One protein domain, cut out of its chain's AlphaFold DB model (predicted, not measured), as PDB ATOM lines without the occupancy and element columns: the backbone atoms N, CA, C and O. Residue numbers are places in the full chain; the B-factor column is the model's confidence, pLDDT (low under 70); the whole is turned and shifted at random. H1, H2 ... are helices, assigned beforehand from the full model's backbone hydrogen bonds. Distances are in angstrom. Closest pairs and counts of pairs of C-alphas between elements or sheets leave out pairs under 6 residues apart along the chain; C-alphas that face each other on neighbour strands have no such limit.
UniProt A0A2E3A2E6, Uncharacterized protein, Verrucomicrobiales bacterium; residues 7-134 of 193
ATOM      1  N   VAL A   7     295.647 219.771 370.849       85.94
ATOM      2  CA  VAL A   7     294.397 220.193 370.204       85.94
ATOM      3  C   VAL A   7     293.947 219.122 369.220       85.94
ATOM      4  O   VAL A   7     292.765 218.787 369.190       85.94
ATOM      5  N   PHE A   8     294.869 218.511 368.472       85.81
ATOM      6  CA  PHE A   8     294.537 217.369 367.619       85.81
ATOM      7  C   PHE A   8     294.001 216.174 368.418       85.81
ATOM      8  O   PHE A   8     292.997 215.579 368.028       85.81
ATOM      9  N   ASP A   9     294.640 215.827 369.538       85.50
ATOM     10  CA  ASP A   9     294.169 214.740 370.401       85.50
ATOM     11  C   ASP A   9     292.772 215.028 370.971       85.50
ATOM     12  O   ASP A   9     291.939 214.122 371.026       85.50
ATOM     13  N   PHE A  10     292.487 216.287 371.319       86.62
ATOM     14  CA  PHE A  10     291.153 216.716 371.740       86.62
ATOM     15  C   PHE A  10     290.126 216.562 370.608       86.62
ATOM     16  O   PHE A  10     289.069 215.974 370.815       86.62
ATOM     17  N   CYS A  11     290.467 216.995 369.387       84.25
ATOM     18  CA  CYS A  11     289.619 216.803 368.205       84.25
ATOM     19  C   CYS A  11     289.324 215.318 367.956       84.25
ATOM     20  O   CYS A  11     288.191 214.953 367.659       84.25
ATOM     21  N   ARG A  12     290.334 214.447 368.092       81.75
ATOM     22  CA  ARG A  12     290.155 212.998 367.950       81.75
ATOM     23  C   ARG A  12     289.177 212.450 368.991       81.75
ATOM     24  O   ARG A  12     288.323 211.658 368.615       81.75
ATOM     25  N   GLY A  13     289.281 212.891 370.246       80.81
ATOM     26  CA  GLY A  13     288.375 212.481 371.323       80.81
ATOM     27  C   GLY A  13     286.911 212.824 371.041       80.81
ATOM     28  O   GLY A  13     286.061 211.950 371.168       80.81
ATOM     29  N   ILE A  14     286.634 214.048 370.570       78.75
ATOM     30  CA  ILE A  14     285.277 214.480 370.175       78.75
ATOM     31  C   ILE A  14     284.718 213.567 369.073       78.75
ATOM     32  O   ILE A  14     283.596 213.076 369.154       78.75
ATOM     33  N   ILE A  15     285.517 213.307 368.031       74.56
ATOM     34  CA  ILE A  15     285.093 212.462 366.905       74.56
ATOM     35  C   ILE A  15     284.857 211.006 367.333       74.56
ATOM     36  O   ILE A  15     284.035 210.314 366.736       74.56
ATOM     37  N   GLU A  16     285.565 210.516 368.350       71.94
ATOM     38  CA  GLU A  16     285.364 209.168 368.890       71.94
ATOM     39  C   GLU A  16     284.102 209.051 369.766       71.94
ATOM     40  O   GLU A  16     283.495 207.978 369.769       71.94
ATOM     41  N   ASP A  17     283.679 210.123 370.452       68.25
ATOM     42  CA  ASP A  17     282.440 210.164 371.260       68.25
ATOM     43  C   ASP A  17     281.165 210.395 370.419       68.25
ATOM     44  O   ASP A  17     280.047 210.242 370.916       68.25
ATOM     45  N   ASP A  18     281.316 210.709 369.123       65.31
ATOM     46  CA  ASP A  18     280.216 210.921 368.160       65.31
ATOM     47  C   ASP A  18     279.236 212.031 368.597       65.31
ATOM     48  O   ASP A  18     278.059 212.046 368.233       65.31
ATOM     49  N   LYS A  19     279.708 212.951 369.445       67.94
ATOM     50  CA  LYS A  19     278.931 214.050 370.016       67.94
ATOM     51  C   LYS A  19     279.763 215.315 369.988       67.94
ATOM     52  O   LYS A  19     280.955 215.296 370.245       67.94
ATOM     53  N   LEU A  20     279.107 216.412 369.625       71.25
ATOM     54  CA  LEU A  20     279.681 217.747 369.662       71.25
ATOM     55  C   LEU A  20     278.714 218.609 370.446       71.25
ATOM     56  O   LEU A  20     277.671 219.048 369.963       71.25
ATOM     57  N   THR A  21     279.049 218.784 371.704       72.38
ATOM     58  CA  THR A  21     278.309 219.577 372.666       72.38
ATOM     59  C   THR A  21     278.921 220.965 372.778       72.38
ATOM     60  O   THR A  21     280.076 221.208 372.426       72.38
ATOM     61  N   GLN A  22     278.148 221.899 373.322       71.44
ATOM     62  CA  GLN A  22     278.631 223.241 373.631       71.44
ATOM     63  C   GLN A  22     279.849 223.221 374.573       71.44
ATOM     64  O   GLN A  22     280.778 224.006 374.388       71.44
ATOM     65  N   ASP A  23     279.876 222.294 375.536       74.69
ATOM     66  CA  ASP A  23     280.994 222.130 376.470       74.69
ATOM     67  C   ASP A  23     282.275 221.669 375.756       74.69
ATOM     68  O   ASP A  23     283.375 222.090 376.112       74.69
ATOM     69  N   GLU A  24     282.155 220.855 374.708       81.44
ATOM     70  CA  GLU A  24     283.296 220.429 373.889       81.44
ATOM     71  C   GLU A  24     283.802 221.549 372.982       81.44
ATOM     72  O   GLU A  24     285.013 221.741 372.869       81.44
ATOM     73  N   VAL A  25     282.903 222.346 372.391       79.69
ATOM     74  CA  VAL A  25     283.275 223.559 371.637       79.69
ATOM     75  C   VAL A  25     284.015 224.551 372.543       79.69
ATOM     76  O   VAL A  25     285.025 225.153 372.152       79.69
ATOM     77  N   TYR A  26     283.560 224.677 373.790       79.50
ATOM     78  CA  TYR A  26     284.233 225.469 374.810       79.50
ATOM     79  C   TYR A  26     285.611 224.904 375.176       79.50
ATOM     80  O   TYR A  26     286.613 225.621 375.099       79.50
ATOM     81  N   GLY A  27     285.684 223.615 375.507       82.69
ATOM     82  CA  GLY A  27     286.933 222.938 375.856       82.69
ATOM     83  C   GLY A  27     287.970 223.001 374.734       82.69
ATOM     84  O   GLY A  27     289.158 223.193 375.000       82.69
ATOM     85  N   LEU A  28     287.526 222.940 373.475       85.88
ATOM     86  CA  LEU A  28     288.382 223.112 372.304       85.88
ATOM     87  C   LEU A  28     288.988 224.520 372.255       85.88
ATOM     88  O   LEU A  28     290.191 224.671 372.040       85.88
ATOM     89  N   SER A  29     288.173 225.545 372.512       83.75
ATOM     90  CA  SER A  29     288.624 226.940 372.551       83.75
ATOM     91  C   SER A  29     289.633 227.178 373.678       83.75
ATOM     92  O   SER A  29     290.664 227.817 373.467       83.75
ATOM     93  N   GLU A  30     289.398 226.609 374.864       83.31
ATOM     94  CA  GLU A  30     290.369 226.643 375.961       83.31
ATOM     95  C   GLU A  30     291.672 225.910 375.627       83.31
ATOM     96  O   GLU A  30     292.750 226.369 376.012       83.31
ATOM     97  N   CYS A  31     291.590 224.769 374.940       85.44
ATOM     98  CA  CYS A  31     292.758 223.983 374.555       85.44
ATOM     99  C   CYS A  31     293.672 224.785 373.617       85.44
ATOM    100  O   CYS A  31     294.879 224.875 373.857       85.44
ATOM    101  N   ILE A  32     293.078 225.442 372.614       85.44
ATOM    102  CA  ILE A  32     293.789 226.322 371.680       85.44
ATOM    103  C   ILE A  32     294.410 227.501 372.428       85.44
ATOM    104  O   ILE A  32     295.599 227.762 372.267       85.44
ATOM    105  N   ASN A  33     293.646 228.181 373.287       82.62
ATOM    106  CA  ASN A  33     294.156 229.322 374.049       82.62
ATOM    107  C   ASN A  33     295.347 228.945 374.932       82.62
ATOM    108  O   ASN A  33     296.357 229.637 374.902       82.62
ATOM    109  N   LYS A  34     295.279 227.814 375.646       83.81
ATOM    110  CA  LYS A  34     296.402 227.314 376.456       83.81
ATOM    111  C   LYS A  34     297.638 227.039 375.600       83.81
ATOM    112  O   LYS A  34     298.740 227.409 375.985       83.81
ATOM    113  N   GLN A  35     297.467 226.426 374.428       83.50
ATOM    114  CA  GLN A  35     298.588 226.165 373.522       83.50
ATOM    115  C   GLN A  35     299.198 227.461 372.963       83.50
ATOM    116  O   GLN A  35     300.414 227.540 372.804       83.50
ATOM    117  N   VAL A  36     298.374 228.478 372.694       82.62
ATOM    118  CA  VAL A  36     298.821 229.802 372.235       82.62
ATOM    119  C   VAL A  36     299.501 230.598 373.349       82.62
ATOM    120  O   VAL A  36     300.499 231.266 373.088       82.62
ATOM    121  N   ASP A  37     299.004 230.511 374.582       79.75
ATOM    122  CA  ASP A  37     299.625 231.133 375.753       79.75
ATOM    123  C   ASP A  37     301.021 230.543 376.015       79.75
ATOM    124  O   ASP A  37     301.969 231.285 376.283       79.75
ATOM    125  N   ASP A  38     301.155 229.219 375.886       83.75
ATOM    126  CA  ASP A  38     302.428 228.506 376.036       83.75
ATOM    127  C   ASP A  38     303.386 228.775 374.855       83.75
ATOM    128  O   ASP A  38     304.595 228.933 375.040       83.75
ATOM    129  N   ASP A  39     302.857 228.827 373.629       80.94
ATOM    130  CA  ASP A  39     303.600 229.090 372.397       80.94
ATOM    131  C   ASP A  39     302.788 229.998 371.457       80.94
ATOM    132  O   ASP A  39     301.986 229.502 370.660       80.94
ATOM    133  N   PRO A  40     303.043 231.321 371.447       80.94
ATOM    134  CA  PRO A  40     302.323 232.253 370.579       80.94
ATOM    135  C   PRO A  40     302.485 231.960 369.083       80.94
ATOM    136  O   PRO A  40     301.638 232.344 368.280       80.94
ATOM    137  N   SER A  41     303.553 231.257 368.684       80.88
ATOM    138  CA  SER A  41     303.735 230.839 367.290       80.88
ATOM    139  C   SER A  41     302.793 229.704 366.879       80.88
ATOM    140  O   SER A  41     302.703 229.388 365.695       80.88
ATOM    141  N   SER A  42     302.090 229.084 367.834       82.00
ATOM    142  CA  SER A  42     301.128 228.011 367.582       82.00
ATOM    143  C   SER A  42     299.814 228.488 366.969       82.00
ATOM    144  O   SER A  42     299.108 227.663 366.399       82.00
ATOM    145  N   VAL A  43     299.517 229.793 366.998       81.62
ATOM    146  CA  VAL A  43     298.339 230.386 366.329       81.62
ATOM    147  C   VAL A  43     298.306 230.015 364.845       81.62
ATOM    148  O   VAL A  43     297.282 229.576 364.328       81.62
ATOM    149  N   ASP A  44     299.451 230.135 364.173       80.25
ATOM    150  CA  ASP A  44     299.590 229.850 362.742       80.25
ATOM    151  C   ASP A  44     299.904 228.375 362.448       80.25
ATOM    152  O   ASP A  44     300.046 227.981 361.283       80.25
ATOM    153  N   LYS A  45     300.024 227.539 363.486       83.88
ATOM    154  CA  LYS A  45     300.272 226.105 363.333       83.88
ATOM    155  C   LYS A  45     298.954 225.367 363.163       83.88
ATOM    156  O   LYS A  45     297.911 225.732 363.696       83.88
ATOM    157  N   TRP A  46     299.015 224.296 362.390       83.19
ATOM    158  CA  TRP A  46     297.937 223.321 362.358       83.19
ATOM    159  C   TRP A  46     297.890 222.567 363.698       83.19
ATOM    160  O   TRP A  46     298.971 222.217 364.176       83.19
ATOM    161  N   PRO A  47     296.703 222.270 364.264       85.88
ATOM    162  CA  PRO A  47     295.360 222.512 363.712       85.88
ATOM    163  C   PRO A  47     294.763 223.893 364.050       85.88
ATOM    164  O   PRO A  47     293.770 224.290 363.436       85.88
ATOM    165  N   ASN A  48     295.381 224.645 364.964       84.44
ATOM    166  CA  ASN A  48     294.878 225.916 365.506       84.44
ATOM    167  C   ASN A  48     294.491 226.923 364.421       84.44
ATOM    168  O   ASN A  48     293.389 227.469 364.457       84.44
ATOM    169  N   LYS A  49     295.333 227.086 363.397       82.94
ATOM    170  CA  LYS A  49     295.095 227.997 362.266       82.94
ATOM    171  C   LYS A  49     293.715 227.823 361.611       82.94
ATOM    172  O   LYS A  49     293.142 228.784 361.110       82.94
ATOM    173  N   ILE A  50     293.198 226.595 361.575       83.00
ATOM    174  CA  ILE A  50     291.937 226.262 360.894       83.00
ATOM    175  C   ILE A  50     290.747 226.376 361.842       83.00
ATOM    176  O   ILE A  50     289.654 226.713 361.399       83.00
ATOM    177  N   LEU A  51     290.966 226.112 363.129       84.44
ATOM    178  CA  LEU A  51     289.927 226.093 364.156       84.44
ATOM    179  C   LEU A  51     289.633 227.479 364.733       84.44
ATOM    180  O   LEU A  51     288.484 227.759 365.060       84.44
ATOM    181  N   ILE A  52     290.635 228.359 364.817       83.56
ATOM    182  CA  ILE A  52     290.479 229.696 365.408       83.56
ATOM    183  C   ILE A  52     289.402 230.508 364.686       83.56
ATOM    184  O   ILE A  52     288.556 231.086 365.349       83.56
ATOM    185  N   GLY A  53     289.390 230.531 363.348       81.44
ATOM    186  CA  GLY A  53     288.418 231.327 362.583       81.44
ATOM    187  C   GLY A  53     286.952 230.933 362.834       81.44
ATOM    188  O   GLY A  53     286.153 231.794 363.190       81.44
ATOM    189  N   PRO A  54     286.576 229.651 362.668       79.88
ATOM    190  CA  PRO A  54     285.239 229.159 362.997       79.88
ATOM    191  C   PRO A  54     284.837 229.397 364.455       79.88
ATOM    192  O   PRO A  54     283.712 229.819 364.704       79.88
ATOM    193  N   LEU A  55     285.747 229.159 365.406       81.81
ATOM    194  CA  LEU A  55     285.461 229.372 366.825       81.81
ATOM    195  C   LEU A  55     285.280 230.862 367.140       81.81
ATOM    196  O   LEU A  55     284.340 231.221 367.830       81.81
ATOM    197  N   ASP A  56     286.118 231.746 366.598       80.69
ATOM    198  CA  ASP A  56     285.959 233.197 366.759       80.69
ATOM    199  C   ASP A  56     284.589 233.687 366.255       80.69
ATOM    200  O   ASP A  56     283.967 234.540 366.888       80.69
ATOM    201  N   GLY A  57     284.078 233.094 365.169       74.50
ATOM    202  CA  GLY A  57     282.722 233.337 364.664       74.50
ATOM    203  C   GLY A  57     281.636 232.987 365.684       74.50
ATOM    204  O   GLY A  57     280.881 233.873 366.080       74.50
ATOM    205  N   VAL A  58     281.658 231.743 366.172       75.00
ATOM    206  CA  VAL A  58     280.723 231.179 367.174       75.00
ATOM    207  C   VAL A  58     280.620 232.022 368.438       75.00
ATOM    208  O   VAL A  58     279.593 232.086 369.115       75.00
ATOM    209  N   TRP A  59     281.727 232.639 368.828       74.94
ATOM    210  CA  TRP A  59     281.743 233.425 370.043       74.94
ATOM    211  C   TRP A  59     281.501 234.918 369.829       74.94
ATOM    212  O   TRP A  59     281.181 235.625 370.787       74.94
ATOM    213  N   SER A  60     281.655 235.406 368.599       73.06
ATOM    214  CA  SER A  60     281.414 236.807 368.254       73.06
ATOM    215  C   SER A  60     279.933 237.175 368.324       73.06
ATOM    216  O   SER A  60     279.610 238.312 368.672       73.06
ATOM    217  N   ASP A  61     279.037 236.243 367.992       69.69
ATOM    218  CA  ASP A  61     277.585 236.441 368.069       69.69
ATOM    219  C   ASP A  61     276.971 235.948 369.396       69.69
ATOM    220  O   ASP A  61     275.852 236.330 369.747       69.69
ATOM    221  N   GLY A  62     277.731 235.162 370.171       67.62
ATOM    222  CA  GLY A  62     277.345 234.655 371.483       67.62
ATOM    223  C   GLY A  62     276.273 233.560 371.442       67.62
ATOM    224  O   GLY A  62     275.712 233.227 372.496       67.62
ATOM    225  N   VAL A  63     275.989 232.973 370.276       72.56
ATOM    226  CA  VAL A  63     274.935 231.966 370.097       72.56
ATOM    227  C   VAL A  63     275.442 230.814 369.240       72.56
ATOM    228  O   VAL A  63     275.657 230.980 368.053       72.56
ATOM    229  N   LEU A  64     275.504 229.611 369.816       72.75
ATOM    230  CA  LEU A  64     275.894 228.415 369.077       72.75
ATOM    231  C   LEU A  64     274.678 227.971 368.285       72.75
ATOM    232  O   LEU A  64     273.710 227.456 368.861       72.75
ATOM    233  N   ASN A  65     274.705 228.204 366.980       74.38
ATOM    234  CA  ASN A  65     273.634 227.765 366.099       74.38
ATOM    235  C   ASN A  65     273.998 226.462 365.369       74.38
ATOM    236  O   ASN A  65     275.156 226.044 365.311       74.38
ATOM    237  N   VAL A  66     272.979 225.804 364.814       69.94
ATOM    238  CA  VAL A  66     273.124 224.504 364.139       69.94
ATOM    239  C   VAL A  66     274.090 224.584 362.954       69.94
ATOM    240  O   VAL A  66     274.880 223.667 362.758       69.94
ATOM    241  N   GLU A  67     274.090 225.685 362.195       74.38
ATOM    242  CA  GLU A  67     274.980 225.844 361.039       74.38
ATOM    243  C   GLU A  67     276.453 225.952 361.452       74.38
ATOM    244  O   GLU A  67     277.335 225.416 360.782       74.38
ATOM    245  N   GLU A  68     276.745 226.656 362.542       76.31
ATOM    246  CA  GLU A  68     278.096 226.768 363.089       76.31
ATOM    247  C   GLU A  68     278.580 225.460 363.694       76.31
ATOM    248  O   GLU A  68     279.722 225.059 363.461       76.31
ATOM    249  N   LEU A  69     277.702 224.772 364.424       73.25
ATOM    250  CA  LEU A  69     277.994 223.459 364.977       73.25
ATOM    251  C   LEU A  69     278.285 222.453 363.859       73.25
ATOM    252  O   LEU A  69     279.255 221.703 363.945       73.25
ATOM    253  N   GLN A  70     277.502 222.490 362.778       71.38
ATOM    254  CA  GLN A  70     277.724 221.668 361.594       71.38
ATOM    255  C   GLN A  70     279.071 221.992 360.934       71.38
ATOM    256  O   GLN A  70     279.871 221.086 360.699       71.38
ATOM    257  N   LYS A  71     279.377 223.275 360.702       75.19
ATOM    258  CA  LYS A  71     280.675 223.699 360.147       75.19
ATOM    259  C   LYS A  71     281.843 223.242 361.023       75.19
ATOM    260  O   LYS A  71     282.858 222.787 360.497       75.19
ATOM    261  N   LEU A  72     281.724 223.348 362.347       79.62
ATOM    262  CA  LEU A  72     282.742 222.868 363.284       79.62
ATOM    263  C   LEU A  72     282.904 221.349 363.210       79.62
ATOM    264  O   LEU A  72     284.033 220.874 363.082       79.62
ATOM    265  N   ALA A  73     281.806 220.594 363.239       74.75
ATOM    266  CA  ALA A  73     281.823 219.138 363.132       74.75
ATOM    267  C   ALA A  73     282.509 218.677 361.838       74.75
ATOM    268  O   ALA A  73     283.415 217.842 361.871       74.75
ATOM    269  N   GLU A  74     282.155 219.277 360.702       73.38
ATOM    270  CA  GLU A  74     282.770 218.976 359.410       73.38
ATOM    271  C   GLU A  74     284.282 219.268 359.410       73.38
ATOM    272  O   GLU A  74     285.075 218.451 358.929       73.38
ATOM    273  N   ILE A  75     284.717 220.394 359.994       79.62
ATOM    274  CA  ILE A  75     286.144 220.736 360.119       79.62
ATOM    275  C   ILE A  75     286.878 219.718 361.001       79.62
ATOM    276  O   ILE A  75     287.960 219.260 360.623       79.62
ATOM    277  N   LEU A  76     286.299 219.339 362.144       79.88
ATOM    278  CA  LEU A  76     286.876 218.370 363.080       79.88
ATOM    279  C   LEU A  76     287.058 216.996 362.428       79.88
ATOM    280  O   LEU A  76     288.150 216.422 362.484       79.88
ATOM    281  N   VAL A  77     286.025 216.506 361.738       73.75
ATOM    282  CA  VAL A  77     286.092 215.274 360.939       73.75
ATOM    283  C   VAL A  77     287.228 215.398 359.928       73.75
ATOM    284  O   VAL A  77     288.116 214.548 359.858       73.75
ATOM    285  N   SER A  78     287.272 216.501 359.186       73.44
ATOM    286  CA  SER A  78     288.298 216.699 358.172       73.44
ATOM    287  C   SER A  78     289.722 216.682 358.747       73.44
ATOM    288  O   SER A  78     290.614 216.074 358.159       73.44
ATOM    289  N   ILE A  79     289.951 217.290 359.911       79.88
ATOM    290  CA  ILE A  79     291.245 217.287 360.613       79.88
ATOM    291  C   ILE A  79     291.669 215.857 360.986       79.88
ATOM    292  O   ILE A  79     292.782 215.434 360.659       79.88
ATOM    293  N   VAL A  80     290.784 215.097 361.638       75.56
ATOM    294  CA  VAL A  80     291.092 213.752 362.153       75.56
ATOM    295  C   VAL A  80     291.294 212.750 361.016       75.56
ATOM    296  O   VAL A  80     292.247 211.965 361.037       75.56
ATOM    297  N   TYR A  81     290.438 212.781 359.997       71.38
ATOM    298  CA  TYR A  81     290.497 211.823 358.894       71.38
ATOM    299  C   TYR A  81     291.625 212.117 357.896       71.38
ATOM    300  O   TYR A  81     292.299 211.176 357.476       71.38
ATOM    301  N   ASN A  82     291.910 213.384 357.564       71.00
ATOM    302  CA  ASN A  82     293.056 213.704 356.698       71.00
ATOM    303  C   ASN A  82     294.383 213.260 357.324       71.00
ATOM    304  O   ASN A  82     295.259 212.757 356.621       71.00
ATOM    305  N   ASN A  83     294.525 213.395 358.647       72.31
ATOM    306  CA  ASN A  83     295.700 212.900 359.357       72.31
ATOM    307  C   ASN A  83     295.826 211.371 359.252       72.31
ATOM    308  O   ASN A  83     296.903 210.876 358.921       72.31
ATOM    309  N   LYS A  84     294.728 210.624 359.458       68.75
ATOM    310  CA  LYS A  84     294.713 209.161 359.279       68.75
ATOM    311  C   LYS A  84     295.170 208.769 357.874       68.75
ATOM    312  O   LYS A  84     296.007 207.882 357.746       68.75
ATOM    313  N   LEU A  85     294.677 209.455 356.842       64.88
ATOM    314  CA  LEU A  85     295.039 209.164 355.455       64.88
ATOM    315  C   LEU A  85     296.504 209.455 355.149       64.88
ATOM    316  O   LEU A  85     297.154 208.598 354.557       64.88
ATOM    317  N   GLU A  86     297.046 210.591 355.604       66.25
ATOM    318  CA  GLU A  86     298.484 210.868 355.476       66.25
ATOM    319  C   GLU A  86     299.333 209.792 356.165       66.25
ATOM    320  O   GLU A  86     300.339 209.364 355.608       66.25
ATOM    321  N   VAL A  87     298.922 209.308 357.343       66.12
ATOM    322  CA  VAL A  87     299.649 208.250 358.066       66.12
ATOM    323  C   VAL A  87     299.548 206.892 357.358       66.12
ATOM    324  O   VAL A  87     300.516 206.135 357.341       66.12
ATOM    325  N   THR A  88     298.397 206.560 356.771       59.44
ATOM    326  CA  THR A  88     298.200 205.282 356.058       59.44
ATOM    327  C   THR A  88     298.716 205.282 354.615       59.44
ATOM    328  O   THR A  88     298.902 204.210 354.036       59.44
ATOM    329  N   GLY A  89     298.955 206.461 354.029       54.09
ATOM    330  CA  GLY A  89     299.362 206.649 352.633       54.09
ATOM    331  C   GLY A  89     300.808 206.255 352.313       54.09
ATOM    332  O   GLY A  89     301.139 206.078 351.144       54.09
ATOM    333  N   ASP A  90     301.649 206.017 353.322       46.84
ATOM    334  CA  ASP A  90     303.077 205.681 353.172       46.84
ATOM    335  C   ASP A  90     303.364 204.252 352.637       46.84
ATOM    336  O   ASP A  90     304.487 203.757 352.733       46.84
ATOM    337  N   GLY A  91     302.391 203.551 352.036       47.81
ATOM    338  CA  GLY A  91     302.646 202.188 351.538       47.81
ATOM    339  C   GLY A  91     301.685 201.569 350.525       47.81
ATOM    340  O   GLY A  91     301.996 200.498 350.000       47.81
ATOM    341  N   LYS A  92     300.544 202.186 350.202       42.91
ATOM    342  CA  LYS A  92     299.660 201.688 349.137       42.91
ATOM    343  C   LYS A  92     299.164 202.841 348.283       42.91
ATOM    344  O   LYS A  92     298.294 203.604 348.680       42.91
ATOM    345  N   SER A  93     299.744 202.911 347.090       44.38
ATOM    346  CA  SER A  93     299.232 203.597 345.907       44.38
ATOM    347  C   SER A  93     297.773 203.191 345.647       44.38
ATOM    348  O   SER A  93     297.505 202.295 344.848       44.38
ATOM    349  N   ASN A  94     296.829 203.845 346.312       43.16
ATOM    350  CA  ASN A  94     295.422 203.792 345.951       43.16
ATOM    351  C   ASN A  94     295.110 205.118 345.252       43.16
ATOM    352  O   ASN A  94     295.315 206.187 345.817       43.16
ATOM    353  N   ASN A  95     294.673 205.041 343.997       47.25
ATOM    354  CA  ASN A  95     294.492 206.149 343.050       47.25
ATOM    355  C   ASN A  95     293.357 207.148 343.408       47.25
ATOM    356  O   ASN A  95     292.638 207.590 342.518       47.25
ATOM    357  N   ALA A  96     293.150 207.498 344.679       54.25
ATOM    358  CA  ALA A  96     291.946 208.201 345.134       54.25
ATOM    359  C   ALA A  96     292.220 209.181 346.293       54.25
ATOM    360  O   ALA A  96     291.506 209.207 347.287       54.25
ATOM    361  N   SER A  97     293.280 209.981 346.216       59.31
ATOM    362  CA  SER A  97     293.444 211.133 347.109       59.31
ATOM    363  C   SER A  97     293.973 212.306 346.304       59.31
ATOM    364  O   SER A  97     295.021 212.199 345.666       59.31
ATOM    365  N   LYS A  98     293.245 213.421 346.305       70.19
ATOM    366  CA  LYS A  98     293.712 214.661 345.684       70.19
ATOM    367  C   LYS A  98     294.571 215.416 346.686       70.19
ATOM    368  O   LYS A  98     294.277 215.429 347.878       70.19
ATOM    369  N   ASN A  99     295.618 216.065 346.200       80.38
ATOM    370  CA  ASN A  99     296.432 216.937 347.033       80.38
ATOM    371  C   ASN A  99     295.934 218.376 346.940       80.38
ATOM    372  O   ASN A  99     295.433 218.816 345.905       80.38
ATOM    373  N   CYS A 100     296.120 219.129 348.016       79.75
ATOM    374  CA  CYS A 100     295.810 220.546 348.036       79.75
ATOM    375  C   CYS A 100     296.724 221.309 347.076       79.75
ATOM    376  O   CYS A 100     297.942 221.211 347.227       79.75
ATOM    377  N   PRO A 101     296.193 222.145 346.167       79.75
ATOM    378  CA  PRO A 101     297.035 222.945 345.279       79.75
ATOM    379  C   PRO A 101     297.890 223.975 346.040       79.75
ATOM    380  O   PRO A 101     298.924 224.406 345.537       79.75
ATOM    381  N   HIS A 102     297.505 224.342 347.267       83.50
ATOM    382  CA  HIS A 102     298.204 225.345 348.077       83.50
ATOM    383  C   HIS A 102     299.285 224.771 348.996       83.50
ATOM    384  O   HIS A 102     300.264 225.457 349.281       83.50
ATOM    385  N   CYS A 103     299.116 223.545 349.503       83.81
ATOM    386  CA  CYS A 103     300.064 222.952 350.458       83.81
ATOM    387  C   CYS A 103     300.514 221.529 350.114       83.81
ATOM    388  O   CYS A 103     301.266 220.937 350.885       83.81
ATOM    389  N   ASN A 104     300.050 220.983 348.986       80.62
ATOM    390  CA  ASN A 104     300.359 219.653 348.454       80.62
ATOM    391  C   ASN A 104     300.124 218.483 349.432       80.62
ATOM    392  O   ASN A 104     300.674 217.401 349.253       80.62
ATOM    393  N   ARG A 105     299.311 218.702 350.469       79.25
ATOM    394  CA  ARG A 105     298.903 217.679 351.439       79.25
ATOM    395  C   ARG A 105     297.609 217.005 351.023       79.25
ATOM    396  O   ARG A 105     296.851 217.586 350.244       79.25
ATOM    397  N   VAL A 106     297.356 215.819 351.569       71.44
ATOM    398  CA  VAL A 106     296.156 215.023 351.266       71.44
ATOM    399  C   VAL A 106     294.894 215.822 351.598       71.44
ATOM    400  O   VAL A 106     294.776 216.378 352.692       71.44
ATOM    401  N   LEU A 107     293.960 215.892 350.648       67.75
ATOM    402  CA  LEU A 107     292.641 216.496 350.808       67.75
ATOM    403  C   LEU A 107     291.548 215.432 350.815       67.75
ATOM    404  O   LEU A 107     291.468 214.613 349.903       67.75
ATOM    405  N   MET A 108     290.635 215.562 351.772       62.03
ATOM    406  CA  MET A 108     289.374 214.815 351.825       62.03
ATOM    407  C   MET A 108     288.134 215.649 351.536       62.03
ATOM    408  O   MET A 108     287.025 215.133 351.605       62.03
ATOM    409  N   THR A 109     288.281 216.948 351.294       57.28
ATOM    410  CA  THR A 109     287.120 217.827 351.388       57.28
ATOM    411  C   THR A 109     286.235 217.784 350.140       57.28
ATOM    412  O   THR A 109     286.629 218.247 349.066       57.28
ATOM    413  N   SER A 110     285.033 217.232 350.316       54.69
ATOM    414  CA  SER A 110     283.903 217.286 349.379       54.69
ATOM    415  C   SER A 110     282.785 218.227 349.847       54.69
ATOM    416  O   SER A 110     281.947 218.609 349.040       54.69
ATOM    417  N   LEU A 111     282.779 218.609 351.130       54.78
ATOM    418  CA  LEU A 111     281.699 219.382 351.761       54.78
ATOM    419  C   LEU A 111     282.122 220.817 352.097       54.78
ATOM    420  O   LEU A 111     281.369 221.756 351.860       54.78
ATOM    421  N   ILE A 112     283.358 221.009 352.573       62.88
ATOM    422  CA  ILE A 112     283.880 222.340 352.891       62.88
ATOM    423  C   ILE A 112     284.791 222.798 351.746       62.88
ATOM    424  O   ILE A 112     285.798 222.136 351.478       62.88
ATOM    425  N   PRO A 113     284.547 223.946 351.099       70.31
ATOM    426  CA  PRO A 113     285.440 224.496 350.079       70.31
ATOM    427  C   PRO A 113     286.708 225.102 350.711       70.31
ATOM    428  O   PRO A 113     287.036 226.263 350.496       70.31
ATOM    429  N   ARG A 114     287.424 224.337 351.547       73.56
ATOM    430  CA  ARG A 114     288.639 224.746 352.259       73.56
ATOM    431  C   ARG A 114     289.546 223.558 352.553       73.56
ATOM    432  O   ARG A 114     289.094 222.503 352.983       73.56
ATOM    433  N   CYS A 115     290.851 223.750 352.408       78.81
ATOM    434  CA  CYS A 115     291.850 222.767 352.799       78.81
ATOM    435  C   CYS A 115     291.988 222.647 354.323       78.81
ATOM    436  O   CYS A 115     292.354 223.598 355.012       78.81
ATOM    437  N   SER A 116     291.852 221.425 354.823       74.94
ATOM    438  CA  SER A 116     291.948 221.065 356.243       74.94
ATOM    439  C   SER A 116     293.374 221.002 356.788       74.94
ATOM    440  O   SER A 116     293.564 220.597 357.928       74.94
ATOM    441  N   TRP A 117     294.374 221.405 355.999       80.88
ATOM    442  CA  TRP A 117     295.772 221.525 356.420       80.88
ATOM    443  C   TRP A 117     296.269 222.964 356.441       80.88
ATOM    444  O   TRP A 117     296.875 223.398 357.416       80.88
ATOM    445  N   CYS A 118     296.035 223.715 355.365       81.62
ATOM    446  CA  CYS A 118     296.536 225.082 355.252       81.62
ATOM    447  C   CYS A 118     295.467 226.151 355.496       81.62
ATOM    448  O   CYS A 118     295.834 227.318 355.672       81.62
ATOM    449  N   GLY A 119     294.188 225.764 355.511       74.88
ATOM    450  CA  GLY A 119     293.048 226.663 355.655       74.88
ATOM    451  C   GLY A 119     292.715 227.473 354.399       74.88
ATOM    452  O   GLY A 119     291.856 228.338 354.479       74.88
ATOM    453  N   ALA A 120     293.384 227.233 353.264       81.56
ATOM    454  CA  ALA A 120     293.098 227.943 352.017       81.56
ATOM    455  C   ALA A 120     291.752 227.505 351.435       81.56
ATOM    456  O   ALA A 120     291.464 226.304 351.413       81.56
ATOM    457  N   ASP A 121     290.962 228.466 350.963       81.44
ATOM    458  CA  ASP A 121     289.709 228.187 350.268       81.44
ATOM    459  C   ASP A 121     289.992 227.436 348.961       81.44
ATOM    460  O   ASP A 121     290.974 227.712 348.272       81.44
ATOM    461  N   LEU A 122     289.143 226.463 348.652       78.00
ATOM    462  CA  LEU A 122     289.230 225.626 347.462       78.00
ATOM    463  C   LEU A 122     288.070 225.953 346.536       78.00
ATOM    464  O   LEU A 122     286.932 226.110 346.979       78.00
ATOM    465  N   LYS A 123     288.346 226.001 345.239       82.00
ATOM    466  CA  LYS A 123     287.297 226.035 344.221       82.00
ATOM    467  C   LYS A 123     286.636 224.668 344.085       82.00
ATOM    468  O   LYS A 123     287.224 223.642 344.418       82.00
ATOM    469  N   GLU A 124     285.432 224.647 343.532       72.12
ATOM    470  CA  GLU A 124     284.649 223.424 343.313       72.12
ATOM    471  C   GLU A 124     285.414 222.371 342.485       72.12
ATOM    472  O   GLU A 124     285.407 221.187 342.807       72.12
ATOM    473  N   ASP A 125     286.182 222.805 341.482       76.44
ATOM    474  CA  ASP A 125     287.047 221.948 340.666       76.44
ATOM    475  C   ASP A 125     288.350 221.529 341.372       76.44
ATOM    476  O   ASP A 125     289.032 220.602 340.929       76.44
ATOM    477  N   GLU A 126     288.701 222.164 342.492       74.81
ATOM    478  CA  GLU A 126     289.846 221.847 343.356       74.81
ATOM    479  C   GLU A 126     289.461 220.912 344.511       74.81
ATOM    480  O   GLU A 126     290.328 220.215 345.045       74.81
ATOM    481  N   MET A 127     288.172 220.810 344.831       70.44
ATOM    482  CA  MET A 127     287.655 219.894 345.844       70.44
ATOM    483  C   MET A 127     287.869 218.432 345.438       70.44
ATOM    484  O   MET A 127     288.003 218.088 344.254       70.44
ATOM    485  N   TYR A 128     288.003 217.571 346.443       67.44
ATOM    486  CA  TYR A 128     288.111 216.133 346.245       67.44
ATOM    487  C   TYR A 128     286.725 215.531 346.422       67.44
ATOM    488  O   TYR A 128     286.139 215.656 347.491       67.44
ATOM    489  N   VAL A 129     286.214 214.873 345.386       61.22
ATOM    490  CA  VAL A 129     284.989 214.077 345.474       61.22
ATOM    491  C   VAL A 129     285.424 212.615 345.567       61.22
ATOM    492  O   VAL A 129     285.983 212.102 344.593       61.22
ATOM    493  N   PRO A 130     285.252 211.953 346.725       54.06
ATOM    494  CA  PRO A 130     285.584 210.543 346.869       54.06
ATOM    495  C   PRO A 130     284.831 209.685 345.846       54.06
ATOM    496  O   PRO A 130     283.642 209.889 345.623       54.06
ATOM    497  N   SER A 131     285.518 208.726 345.215       49.53
ATOM    498  CA  SER A 131     284.898 207.774 344.274       49.53
ATOM    499  C   SER A 131     284.179 206.610 344.961       49.53
ATOM    500  O   SER A 131     283.355 205.947 344.343       49.53
ATOM    501  N   GLU A 132     284.536 206.334 346.212       46.81
ATOM    502  CA  GLU A 132     283.827 205.420 347.103       46.81
ATOM    503  C   GLU A 132     283.232 206.262 348.225       46.81
ATOM    504  O   GLU A 132     283.898 207.169 348.735       46.81
ATOM    505  N   ASP A 133     281.997 205.965 348.616       44.53
ATOM    506  CA  ASP A 133     281.376 206.551 349.793       44.53
ATOM    507  C   ASP A 133     282.099 206.021 351.036       44.53
ATOM    508  O   ASP A 133     281.632 205.136 351.742       44.53
ATOM    509  N   TRP A 134     283.260 206.590 351.363       43.69
ATOM    510  CA  TRP A 134     283.882 206.404 352.682       43.69
ATOM    511  C   TRP A 134     282.916 206.837 353.807       43.69
ATOM    512  O   TRP A 134     283.031 206.383 354.949       43.69
TER     513      TRP A 134
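This is residues 7 to 134 of the 193 residues of an uncharacterized protein of Verrucomicrobiales bacterium (UniProt A0A2E3A2E6). The long helix H5 runs through the middle, with H1 and H4 packed on it and H2 beyond them; the unnamed stretch 89 to 134 folds back on the other side of H5. The 128 printed residues hold H1 to H5 in order and no named strand: all helix, compact, radius of gyration of the C-alphas 14.9 A, spans 42 by 32 by 28 A.

H5, residues 66 to 88, is 32.6 A long and ends at C-alpha 88 (298.200, 205.282, 356.058). H1, residues 7 to 17, begins at (294.397, 220.193, 370.204). H2 is residues 22 to 38, 24.5 A; H3, 40 to 44; H4, 48 to 60.

H5 touches H1 with residues 76 to 80 alone, about perpendicular at 74 degrees; C-alphas 12 and 80 are closest, 5.9 A. H4 and H5 form a hairpin, a shallow tilt of 9 degrees, closest C-alphas 58 and 68, 6.6 A. H2 touches H4, closest C-alphas 32 and 48, 6.3 A. H3 only just touches H2, only at the corner, with 3 pairs of C-alphas within 8 A, closest 36 and 42, 5.5 A. In H1, H2 and H5 every O i to N i+4 pair is within hydrogen-bond range; H4 has 7 of 9, H3 0 of 1 and 0 of 2 O i to N i+3 pairs.

C-alphas 62 and 93 are farthest apart, 45.8 A. The printed part has no cut; the four links are tight. Mean pLDDT of the printed part is 73.3, with residues 84 to 97 and 128 to 134 among those under 70.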